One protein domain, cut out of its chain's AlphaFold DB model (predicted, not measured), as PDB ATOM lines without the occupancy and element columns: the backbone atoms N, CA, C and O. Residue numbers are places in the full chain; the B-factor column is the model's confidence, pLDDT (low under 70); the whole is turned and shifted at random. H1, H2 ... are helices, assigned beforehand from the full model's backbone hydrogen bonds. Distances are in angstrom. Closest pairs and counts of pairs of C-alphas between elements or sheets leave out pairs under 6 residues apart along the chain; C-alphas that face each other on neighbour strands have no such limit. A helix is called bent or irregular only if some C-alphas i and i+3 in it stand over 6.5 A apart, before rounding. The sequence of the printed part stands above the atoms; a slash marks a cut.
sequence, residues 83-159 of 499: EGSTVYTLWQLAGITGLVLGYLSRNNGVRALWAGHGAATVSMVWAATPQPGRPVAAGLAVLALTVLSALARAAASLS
ATOM      1  N   GLU A  83     -29.651  24.439  -3.175       86.62
ATOM      2  CA  GLU A  83     -29.535  25.895  -3.257       86.62
ATOM      3  C   GLU A  83     -28.365  26.317  -4.171       86.62
ATOM      4  O   GLU A  83     -27.266  25.755  -4.115       86.62
ATOM      5  N   GLY A  84     -28.558  27.358  -4.989       82.75
ATOM      6  CA  GLY A  84     -27.520  27.854  -5.903       82.75
ATOM      7  C   GLY A  84     -26.228  28.303  -5.200       82.75
ATOM      8  O   GLY A  84     -25.147  28.222  -5.788       82.75
ATOM      9  N   SER A  85     -26.305  28.712  -3.927       77.62
ATOM     10  CA  SER A  85     -25.133  29.017  -3.093       77.62
ATOM     11  C   SER A  85     -24.311  27.761  -2.762       77.62
ATOM     12  O   SER A  85     -23.077  27.801  -2.806       77.62
ATOM     13  N   THR A  86     -24.970  26.623  -2.515       83.00
ATOM     14  CA  THR A  86     -24.343  25.311  -2.316       83.00
ATOM     15  C   THR A  86     -23.677  24.834  -3.601       83.00
ATOM     16  O   THR A  86     -22.507  24.454  -3.565       83.00
ATOM     17  N   VAL A  87     -24.354  24.940  -4.753       86.56
ATOM     18  CA  VAL A  87     -23.770  24.602  -6.067       86.56
ATOM     19  C   VAL A  87     -22.516  25.441  -6.343       86.56
ATOM     20  O   VAL A  87     -21.472  24.899  -6.710       86.56
ATOM     21  N   TYR A  88     -22.570  26.755  -6.096       83.88
ATOM     22  CA  TYR A  88     -21.413  27.641  -6.242       83.88
ATOM     23  C   TYR A  88     -20.275  27.307  -5.259       83.88
ATOM     24  O   TYR A  88     -19.102  27.321  -5.637       83.88
ATOM     25  N   THR A  89     -20.599  26.951  -4.015       86.31
ATOM     26  CA  THR A  89     -19.605  26.548  -3.006       86.31
ATOM     27  C   THR A  89     -18.897  25.252  -3.409       86.31
ATOM     28  O   THR A  89     -17.667  25.189  -3.373       86.31
ATOM     29  N   LEU A  90     -19.645  24.250  -3.880       90.88
ATOM     30  CA  LEU A  90     -19.090  23.005  -4.418       90.88
ATOM     31  C   LEU A  90     -18.206  23.263  -5.649       90.88
ATOM     32  O   LEU A  90     -17.116  22.699  -5.742       90.88
ATOM     33  N   TRP A  91     -18.609  24.174  -6.546       93.81
ATOM     34  CA  TRP A  91     -17.795  24.580  -7.699       93.81
ATOM     35  C   TRP A  91     -16.441  25.167  -7.286       93.81
ATOM     36  O   TRP A  91     -15.402  24.808  -7.843       93.81
ATOM     37  N   GLN A  92     -16.435  26.049  -6.285       92.94
ATOM     38  CA  GLN A  92     -15.214  26.676  -5.776       92.94
ATOM     39  C   GLN A  92     -14.305  25.655  -5.067       92.94
ATOM     40  O   GLN A  92     -13.094  25.645  -5.295       92.94
ATOM     41  N   LEU A  93     -14.878  24.749  -4.264       91.19
ATOM     42  CA  LEU A  93     -14.140  23.672  -3.592       91.19
ATOM     43  C   LEU A  93     -13.533  22.664  -4.579       91.19
ATOM     44  O   LEU A  93     -12.390  22.247  -4.381       91.19
ATOM     45  N   ALA A  94     -14.239  22.315  -5.656       92.44
ATOM     46  CA  ALA A  94     -13.711  21.463  -6.721       92.44
ATOM     47  C   ALA A  94     -12.508  22.118  -7.428       92.44
ATOM     48  O   ALA A  94     -11.467  21.478  -7.584       92.44
ATOM     49  N   GLY A  95     -12.610  23.406  -7.779       91.06
ATOM     50  CA  GLY A  95     -11.523  24.157  -8.416       91.06
ATOM     51  C   GLY A  95     -10.279  24.286  -7.534       91.06
ATOM     52  O   GLY A  95      -9.169  23.985  -7.974       91.06
ATOM     53  N   ILE A  96     -10.456  24.672  -6.265       90.88
ATOM     54  CA  ILE A  96      -9.355  24.790  -5.292       90.88
ATOM     55  C   ILE A  96      -8.694  23.427  -5.052       90.88
ATOM     56  O   ILE A  96      -7.465  23.335  -5.035       90.88
ATOM     57  N   THR A  97      -9.488  22.360  -4.917       89.38
ATOM     58  CA  THR A  97      -8.975  20.998  -4.710       89.38
ATOM     59  C   THR A  97      -8.204  20.498  -5.933       89.38
ATOM     60  O   THR A  97      -7.078  20.030  -5.777       89.38
ATOM     61  N   GLY A  98      -8.746  20.654  -7.148       90.25
ATOM     62  CA  GLY A  98      -8.060  20.308  -8.399       90.25
ATOM     63  C   GLY A  98      -6.731  21.050  -8.567       90.25
ATOM     64  O   GLY A  98      -5.714  20.426  -8.868       90.25
ATOM     65  N   LEU A  99      -6.711  22.358  -8.290       88.50
ATOM     66  CA  LEU A  99      -5.498  23.178  -8.323       88.50
ATOM     67  C   LEU A  99      -4.451  22.689  -7.308       88.50
ATOM     68  O   LEU A  99      -3.337  22.325  -7.683       88.50
ATOM     69  N   VAL A 100      -4.792  22.665  -6.017       89.38
ATOM     70  CA  VAL A 100      -3.832  22.351  -4.947       89.38
ATOM     71  C   VAL A 100      -3.346  20.904  -5.060       89.38
ATOM     72  O   VAL A 100      -2.140  20.649  -5.094       89.38
ATOM     73  N   LEU A 101      -4.264  19.944  -5.174       88.06
ATOM     74  CA  LEU A 101      -3.913  18.527  -5.190       88.06
ATOM     75  C   LEU A 101      -3.284  18.102  -6.529       88.06
ATOM     76  O   LEU A 101      -2.389  17.258  -6.520       88.06
ATOM     77  N   GLY A 102      -3.657  18.707  -7.664       88.00
ATOM     78  CA  GLY A 102      -3.101  18.389  -8.990       88.00
ATOM     79  C   GLY A 102      -1.638  18.809  -9.179       88.00
ATOM     80  O   GLY A 102      -0.886  18.158  -9.919       88.00
ATOM     81  N   TYR A 103      -1.188  19.847  -8.467       84.44
ATOM     82  CA  TYR A 103       0.227  20.230  -8.437       84.44
ATOM     83  C   TYR A 103       1.034  19.497  -7.358       84.44
ATOM     84  O   TYR A 103       2.182  19.143  -7.628       84.44
ATOM     85  N   LEU A 104       0.446  19.188  -6.195       85.88
ATOM     86  CA  LEU A 104       1.130  18.457  -5.116       85.88
ATOM     87  C   LEU A 104       1.286  16.955  -5.392       85.88
ATOM     88  O   LEU A 104       2.393  16.428  -5.318       85.88
ATOM     89  N   SER A 105       0.195  16.260  -5.725       83.50
ATOM     90  CA  SER A 105       0.183  14.793  -5.878       83.50
ATOM     91  C   SER A 105       0.874  14.294  -7.149       83.50
ATOM     92  O   SER A 105       1.115  13.099  -7.290       83.50
ATOM     93  N   ARG A 106       1.129  15.196  -8.112       83.12
ATOM     94  CA  ARG A 106       1.498  14.895  -9.509       83.12
ATOM     95  C   ARG A 106       0.502  13.988 -10.263       83.12
ATOM     96  O   ARG A 106       0.783  13.639 -11.405       83.12
ATOM     97  N   ASN A 107      -0.654  13.653  -9.683       90.12
ATOM     98  CA  ASN A 107      -1.636  12.746 -10.275       90.12
ATOM     99  C   ASN A 107      -2.306  13.381 -11.510       90.12
ATOM    100  O   ASN A 107      -2.916  14.452 -11.428       90.12
ATOM    101  N   ASN A 108      -2.218  12.696 -12.653       88.88
ATOM    102  CA  ASN A 108      -2.768  13.164 -13.925       88.88
ATOM    103  C   ASN A 108      -4.301  13.294 -13.911       88.88
ATOM    104  O   ASN A 108      -4.816  14.230 -14.514       88.88
ATOM    105  N   GLY A 109      -5.030  12.450 -13.171       89.75
ATOM    106  CA  GLY A 109      -6.488  12.565 -13.036       89.75
ATOM    107  C   GLY A 109      -6.915  13.849 -12.318       89.75
ATOM    108  O   GLY A 109      -7.848  14.526 -12.739       89.75
ATOM    109  N   VAL A 110      -6.169  14.267 -11.289       90.06
ATOM    110  CA  VAL A 110      -6.443  15.524 -10.567       90.06
ATOM    111  C   VAL A 110      -6.052  16.751 -11.407       90.06
ATOM    112  O   VAL A 110      -6.689  17.800 -11.330       90.06
ATOM    113  N   ARG A 111      -5.047  16.618 -12.281       88.12
ATOM    114  CA  ARG A 111      -4.708  17.643 -13.285       88.12
ATOM    115  C   ARG A 111      -5.769  17.755 -14.380       88.12
ATOM    116  O   ARG A 111      -6.089  18.871 -14.782       88.12
ATOM    117  N   ALA A 112      -6.342  16.634 -14.817       90.75
ATOM    118  CA  ALA A 112      -7.481  16.616 -15.730       90.75
ATOM    119  C   ALA A 112      -8.722  17.264 -15.090       90.75
ATOM    120  O   ALA A 112      -9.381  18.067 -15.743       90.75
ATOM    121  N   LEU A 113      -8.976  17.023 -13.796       92.38
ATOM    122  CA  LEU A 113     -10.026  17.711 -13.033       92.38
ATOM    123  C   LEU A 113      -9.825  19.238 -13.016       92.38
ATOM    124  O   LEU A 113     -10.773  19.975 -13.280       92.38
ATOM    125  N   TRP A 114      -8.603  19.726 -12.768       94.69
ATOM    126  CA  TRP A 114      -8.290  21.163 -12.843       94.69
ATOM    127  C   TRP A 114      -8.501  21.740 -14.252       94.69
ATOM    128  O   TRP A 114      -9.115  22.796 -14.404       94.69
ATOM    129  N   ALA A 115      -8.043  21.037 -15.293       93.88
ATOM    130  CA  ALA A 115      -8.227  21.465 -16.679       93.88
ATOM    131  C   ALA A 115      -9.713  21.504 -17.086       93.88
ATOM    132  O   ALA A 115     -10.154  22.479 -17.694       93.88
ATOM    133  N   GLY A 116     -10.495  20.489 -16.703       95.19
ATOM    134  CA  GLY A 116     -11.936  20.414 -16.952       95.19
ATOM    135  C   GLY A 116     -12.728  21.491 -16.206       95.19
ATOM    136  O   GLY A 116     -13.568  22.155 -16.806       95.19
ATOM    137  N   HIS A 117     -12.407  21.735 -14.929       95.81
ATOM    138  CA  HIS A 117     -12.982  22.834 -14.138       95.81
ATOM    139  C   HIS A 117     -12.705  24.201 -14.775       95.81
ATOM    140  O   HIS A 117     -13.613  25.024 -14.921       95.81
ATOM    141  N   GLY A 118     -11.469  24.416 -15.236       95.12
ATOM    142  CA  GLY A 118     -11.076  25.616 -15.967       95.12
ATOM    143  C   GLY A 118     -11.833  25.792 -17.285       95.12
ATOM    144  O   GLY A 118     -12.398  26.858 -17.526       95.12
ATOM    145  N   ALA A 119     -11.901  24.747 -18.115       95.94
ATOM    146  CA  ALA A 119     -12.622  24.771 -19.389       95.94
ATOM    147  C   ALA A 119     -14.124  25.044 -19.198       95.94
ATOM    148  O   ALA A 119     -14.682  25.930 -19.843       95.94
ATOM    149  N   ALA A 120     -14.768  24.355 -18.253       95.25
ATOM    150  CA  ALA A 120     -16.173  24.578 -17.926       95.25
ATOM    151  C   ALA A 120     -16.427  25.984 -17.352       95.25
ATOM    152  O   ALA A 120     -17.417  26.617 -17.712       95.25
ATOM    153  N   THR A 121     -15.507  26.527 -16.543       94.62
ATOM    154  CA  THR A 121     -15.580  27.921 -16.069       94.62
ATOM    155  C   THR A 121     -15.517  28.916 -17.238       94.62
ATOM    156  O   THR A 121     -16.281  29.882 -17.260       94.62
ATOM    157  N   VAL A 122     -14.670  28.677 -18.247       95.50
ATOM    158  CA  VAL A 122     -14.624  29.499 -19.474       95.50
ATOM    159  C   VAL A 122     -15.943  29.400 -20.253       95.50
ATOM    160  O   VAL A 122     -16.464  30.432 -20.680       95.50
ATOM    161  N   SER A 123     -16.535  28.208 -20.374       95.38
ATOM    162  CA  SER A 123     -17.848  28.014 -21.011       95.38
ATOM    163  C   SER A 123     -18.987  28.728 -20.270       95.38
ATOM    164  O   SER A 123     -19.822  29.364 -20.913       95.38
ATOM    165  N   MET A 124     -19.001  28.704 -18.931       94.06
ATOM    166  CA  MET A 124     -19.958  29.471 -18.117       94.06
ATOM    167  C   MET A 124     -19.809  30.983 -18.351       94.06
ATOM    168  O   MET A 124     -20.801  31.679 -18.574       94.06
ATOM    169  N   VAL A 125     -18.571  31.497 -18.368       94.31
ATOM    170  CA  VAL A 125     -18.289  32.912 -18.668       94.31
ATOM    171  C   VAL A 125     -18.746  33.286 -20.081       94.31
ATOM    172  O   VAL A 125     -19.347  34.345 -20.265       94.31
ATOM    173  N   TRP A 126     -18.516  32.427 -21.078       95.31
ATOM    174  CA  TRP A 126     -18.984  32.637 -22.450       95.31
ATOM    175  C   TRP A 126     -20.517  32.687 -22.537       95.31
ATOM    176  O   TRP A 126     -21.064  33.615 -23.134       95.31
ATOM    177  N   ALA A 127     -21.217  31.738 -21.909       94.00
ATOM    178  CA  ALA A 127     -22.678  31.679 -21.911       94.00
ATOM    179  C   ALA A 127     -23.307  32.925 -21.259       94.00
ATOM    180  O   ALA A 127     -24.141  33.590 -21.882       94.00
ATOM    181  N   ALA A 128     -22.850  33.276 -20.050       91.62
ATOM    182  CA  ALA A 128     -23.388  34.372 -19.242       91.62
ATOM    183  C   ALA A 128     -23.021  35.785 -19.748       91.62
ATOM    184  O   ALA A 128     -23.626  36.772 -19.317       91.62
ATOM    185  N   THR A 129     -22.040  35.918 -20.647       89.69
ATOM    186  CA  THR A 129     -21.635  37.220 -21.202       89.69
ATOM    187  C   THR A 129     -22.499  37.603 -22.416       89.69
ATOM    188  O   THR A 129     -22.694  36.768 -23.304       89.69
ATOM    189  N   PRO A 130     -22.981  38.860 -22.529       92.31
ATOM    190  CA  PRO A 130     -23.660  39.355 -23.728       92.31
ATOM    191  C   PRO A 130     -22.797  39.249 -24.992       92.31
ATOM    192  O   PRO A 130     -21.586  39.460 -24.946       92.31
ATOM    193  N   GLN A 131     -23.433  38.982 -26.135       93.19
ATOM    194  CA  GLN A 131     -22.786  38.653 -27.413       93.19
ATOM    195  C   GLN A 131     -21.556  39.514 -27.800       93.19
ATOM    196  O   GLN A 131     -20.520  38.907 -28.074       93.19
ATOM    197  N   PRO A 132     -21.572  40.867 -27.754       92.44
ATOM    198  CA  PRO A 132     -20.397  41.675 -28.115       92.44
ATOM    199  C   PRO A 132     -19.214  41.571 -27.131       92.44
ATOM    200  O   PRO A 132     -18.104  41.966 -27.470       92.44
ATOM    201  N   GLY A 133     -19.422  41.056 -25.913       89.81
ATOM    202  CA  GLY A 133     -18.374  40.884 -24.899       89.81
ATOM    203  C   GLY A 133     -17.785  39.472 -24.811       89.81
ATOM    204  O   GLY A 133     -16.711  39.304 -24.231       89.81
ATOM    205  N   ARG A 134     -18.462  38.458 -25.374       95.75
ATOM    206  CA  ARG A 134     -18.134  37.025 -25.209       95.75
ATOM    207  C   ARG A 134     -16.659  36.656 -25.434       95.75
ATOM    208  O   ARG A 134     -16.071  36.093 -24.506       95.75
ATOM    209  N   PRO A 135     -16.017  36.984 -26.576       94.75
ATOM    210  CA  PRO A 135     -14.620  36.605 -26.811       94.75
ATOM    211  C   PRO A 135     -13.644  37.288 -25.846       94.75
ATOM    212  O   PRO A 135     -12.680  36.663 -25.407       94.75
ATOM    213  N   VAL A 136     -13.911  38.536 -25.447       92.44
ATOM    214  CA  VAL A 136     -13.064  39.265 -24.489       92.44
ATOM    215  C   VAL A 136     -13.177  38.651 -23.091       92.44
ATOM    216  O   VAL A 136     -12.161  38.430 -22.433       92.44
ATOM    217  N   ALA A 137     -14.391  38.323 -22.643       90.19
ATOM    218  CA  ALA A 137     -14.618  37.715 -21.334       90.19
ATOM    219  C   ALA A 137     -14.019  36.300 -21.234       90.19
ATOM    220  O   ALA A 137     -13.323  35.997 -20.264       90.19
ATOM    221  N   ALA A 138     -14.217  35.459 -22.254       94.50
ATOM    222  CA  ALA A 138     -13.619  34.125 -22.307       94.50
ATOM    223  C   ALA A 138     -12.083  34.181 -22.396       94.50
ATOM    224  O   ALA A 138     -11.403  33.458 -21.668       94.50
ATOM    225  N   GLY A 139     -11.520  35.093 -23.200       92.88
ATOM    226  CA  GLY A 139     -10.072  35.316 -23.267       92.88
ATOM    227  C   GLY A 139      -9.470  35.724 -21.917       92.88
ATOM    228  O   GLY A 139      -8.447  35.178 -21.504       92.88
ATOM    229  N   LEU A 140     -10.137  36.613 -21.171       91.75
ATOM    230  CA  LEU A 140      -9.726  36.986 -19.811       91.75
ATOM    231  C   LEU A 140      -9.815  35.813 -18.819       91.75
ATOM    232  O   LEU A 140      -8.942  35.684 -17.960       91.75
ATOM    233  N   ALA A 141     -10.814  34.934 -18.947       92.94
ATOM    234  CA  ALA A 141     -10.927  33.729 -18.123       92.94
ATOM    235  C   ALA A 141      -9.794  32.719 -18.409       92.94
ATOM    236  O   ALA A 141      -9.184  32.200 -17.474       92.94
ATOM    237  N   VAL A 142      -9.432  32.510 -19.682       96.62
ATOM    238  CA  VAL A 142      -8.278  31.678 -20.081       96.62
ATOM    239  C   VAL A 142      -6.953  32.273 -19.579       96.62
ATOM    240  O   VAL A 142      -6.092  31.543 -19.080       96.62
ATOM    241  N   LEU A 143      -6.784  33.599 -19.639       94.00
ATOM    242  CA  LEU A 143      -5.613  34.284 -19.076       94.00
ATOM    243  C   LEU A 143      -5.525  34.129 -17.546       94.00
ATOM    244  O   LEU A 143      -4.447  33.867 -17.017       94.00
ATOM    245  N   ALA A 144      -6.645  34.210 -16.824       90.38
ATOM    246  CA  ALA A 144      -6.663  33.944 -15.383       90.38
ATOM    247  C   ALA A 144      -6.279  32.485 -15.058       90.38
ATOM    248  O   ALA A 144      -5.444  32.242 -14.182       90.38
ATOM    249  N   LEU A 145      -6.831  31.517 -15.798       92.94
ATOM    250  CA  LEU A 145      -6.563  30.085 -15.622       92.94
ATOM    251  C   LEU A 145      -5.087  29.731 -15.876       92.94
ATOM    252  O   LEU A 145      -4.473  28.983 -15.108       92.94
ATOM    253  N   THR A 146      -4.496  30.291 -16.935       93.00
ATOM    254  CA  THR A 146      -3.082  30.079 -17.286       93.00
ATOM    255  C   THR A 146      -2.132  30.725 -16.278       93.00
ATOM    256  O   THR A 146      -1.148  30.090 -15.897       93.00
ATOM    257  N   VAL A 147      -2.450  31.920 -15.760       90.69
ATOM    258  CA  VAL A 147      -1.683  32.563 -14.676       90.69
ATOM    259  C   VAL A 147      -1.715  31.720 -13.397       90.69
ATOM    260  O   VAL A 147      -0.653  31.411 -12.856       90.69
ATOM    261  N   LEU A 148      -2.887  31.259 -12.945       87.94
ATOM    262  CA  LEU A 148      -3.000  30.371 -11.775       87.94
ATOM    263  C   LEU A 148      -2.178  29.079 -11.958       87.94
ATOM    264  O   LEU A 148      -1.425  28.680 -11.066       87.94
ATOM    265  N   SER A 149      -2.236  28.487 -13.152       90.31
ATOM    266  CA  SER A 149      -1.479  27.282 -13.532       90.31
ATOM    267  C   SER A 149       0.037  27.516 -13.682       90.31
ATOM    268  O   SER A 149       0.832  26.573 -13.640       90.31
ATOM    269  N   ALA A 150       0.489  28.760 -13.866       87.81
ATOM    270  CA  ALA A 150       1.907  29.124 -13.823       87.81
ATOM    271  C   ALA A 150       2.401  29.304 -12.378       87.81
ATOM    272  O   ALA A 150       3.461  28.790 -12.016       87.81
ATOM    273  N   LEU A 151       1.605  29.962 -11.534       83.06
ATOM    274  CA  LEU A 151       1.937  30.223 -10.130       83.06
ATOM    275  C   LEU A 151       2.008  28.942  -9.299       83.06
ATOM    276  O   LEU A 151       2.950  28.764  -8.530       83.06
ATOM    277  N   ALA A 152       1.064  28.019  -9.492       85.25
ATOM    278  CA  ALA A 152       1.069  26.744  -8.780       85.25
ATOM    279  C   ALA A 152       2.286  25.869  -9.145       85.25
ATOM    280  O   ALA A 152       2.849  25.205  -8.273       85.25
ATOM    281  N   ARG A 153       2.779  25.944 -10.395       85.12
ATOM    282  CA  ARG A 153       4.071  25.343 -10.783       85.12
ATOM    283  C   ARG A 153       5.242  25.994 -10.049       85.12
ATOM    284  O   ARG A 153       6.070  25.278  -9.494       85.12
ATOM    285  N   ALA A 154       5.304  27.326 -10.004       82.06
ATOM    286  CA  ALA A 154       6.376  28.045  -9.314       82.06
ATOM    287  C   ALA A 154       6.419  27.727  -7.805       82.06
ATOM    288  O   ALA A 154       7.487  27.432  -7.267       82.06
ATOM    289  N   ALA A 155       5.263  27.703  -7.134       78.38
ATOM    290  CA  ALA A 155       5.157  27.349  -5.718       78.38
ATOM    291  C   ALA A 155       5.582  25.892  -5.438       78.38
ATOM    292  O   ALA A 155       6.267  25.628  -4.444       78.38
ATOM    293  N   ALA A 156       5.246  24.951  -6.329       79.31
ATOM    294  CA  ALA A 156       5.689  23.560  -6.228       79.31
ATOM    295  C   ALA A 156       7.218  23.426  -6.379       79.31
ATOM    296  O   ALA A 156       7.853  22.750  -5.568       79.31
ATOM    297  N   SER A 157       7.826  24.118  -7.350       80.19
ATOM    298  CA  SER A 157       9.286  24.129  -7.540       80.19
ATOM    299  C   SER A 157      10.031  24.710  -6.333       80.19
ATOM    300  O   SER A 157      11.004  24.119  -5.869       80.19
ATOM    301  N   LEU A 158       9.547  25.822  -5.768       77.81
ATOM    302  CA  LEU A 158      10.133  26.430  -4.565       77.81
ATOM    303  C   LEU A 158      10.007  25.524  -3.329       77.81
ATOM    304  O   LEU A 158      10.914  25.482  -2.501       77.81
ATOM    305  N   SER A 159       8.920  24.755  -3.227       72.25
ATOM    306  CA  SER A 159       8.719  23.788  -2.137       72.25
ATOM    307  C   SER A 159       9.686  22.599  -2.216       72.25
ATOM    308  O   SER A 159      10.117  22.092  -1.181       72.25
TER     309      SER A 159
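This is residues 83 to 159 of the 499 residues of an uncharacterized protein of Streptomyces clavuligerus (UniProt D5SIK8). H2 and H3 lie side by side as a long hairpin, and H1 packs slantwise on it near one end, while residues 83 to 90 stick out. This up-and-down bundle, each helix running against the one before, is all helix. The 77 printed residues, with H1, H2, H3 in order, span 42 by 30 by 17 A, only just compact, close to loose; the radius of gyration of the C-alphas is 13.8 A.

H1, residues 84 to 104, begins at C-alpha (-27.520, 27.854, -5.903) and is 30.2 A long. H2, residues 108 to 128, is 30.1 A. H3, residues 131 to 159, is 43.0 A, ends at C-alpha (8.719, 23.788, -2.137), and is irregular: C-alphas 132 and 135 are 7.8 A apart.

H1 touches H2 with residues 94 to 103 alone, a hairpin at a steep tilt of 39 degrees, opposite ways; the closest C-alphas, of Gly 98 and Trp 114, are 4.5 A apart. H1 touches H3 at a steep tilt of 42 degrees, the same way, through residues 99 to 104 and 149 to 156 alone; closest are the C-alphas of Tyr 103 and Ala 152, 6.6 A. H2 and H3 touch, a hairpin at a shallow tilt of 25 degrees, opposite ways, through residues 118 to 127 and 134 to 145 alone; closest are the C-alphas of Trp 126 and Arg 134, 5.3 A. Each O i to N i+4 pair is within hydrogen-bond range in H1 and H2, 22 of 25 in H3.

The farthest C-alphas, of Gln 131 and Ser 159, are 43.0 A apart. The printed part has no cut, both links are tight, and no printed residue is under pLDDT 70.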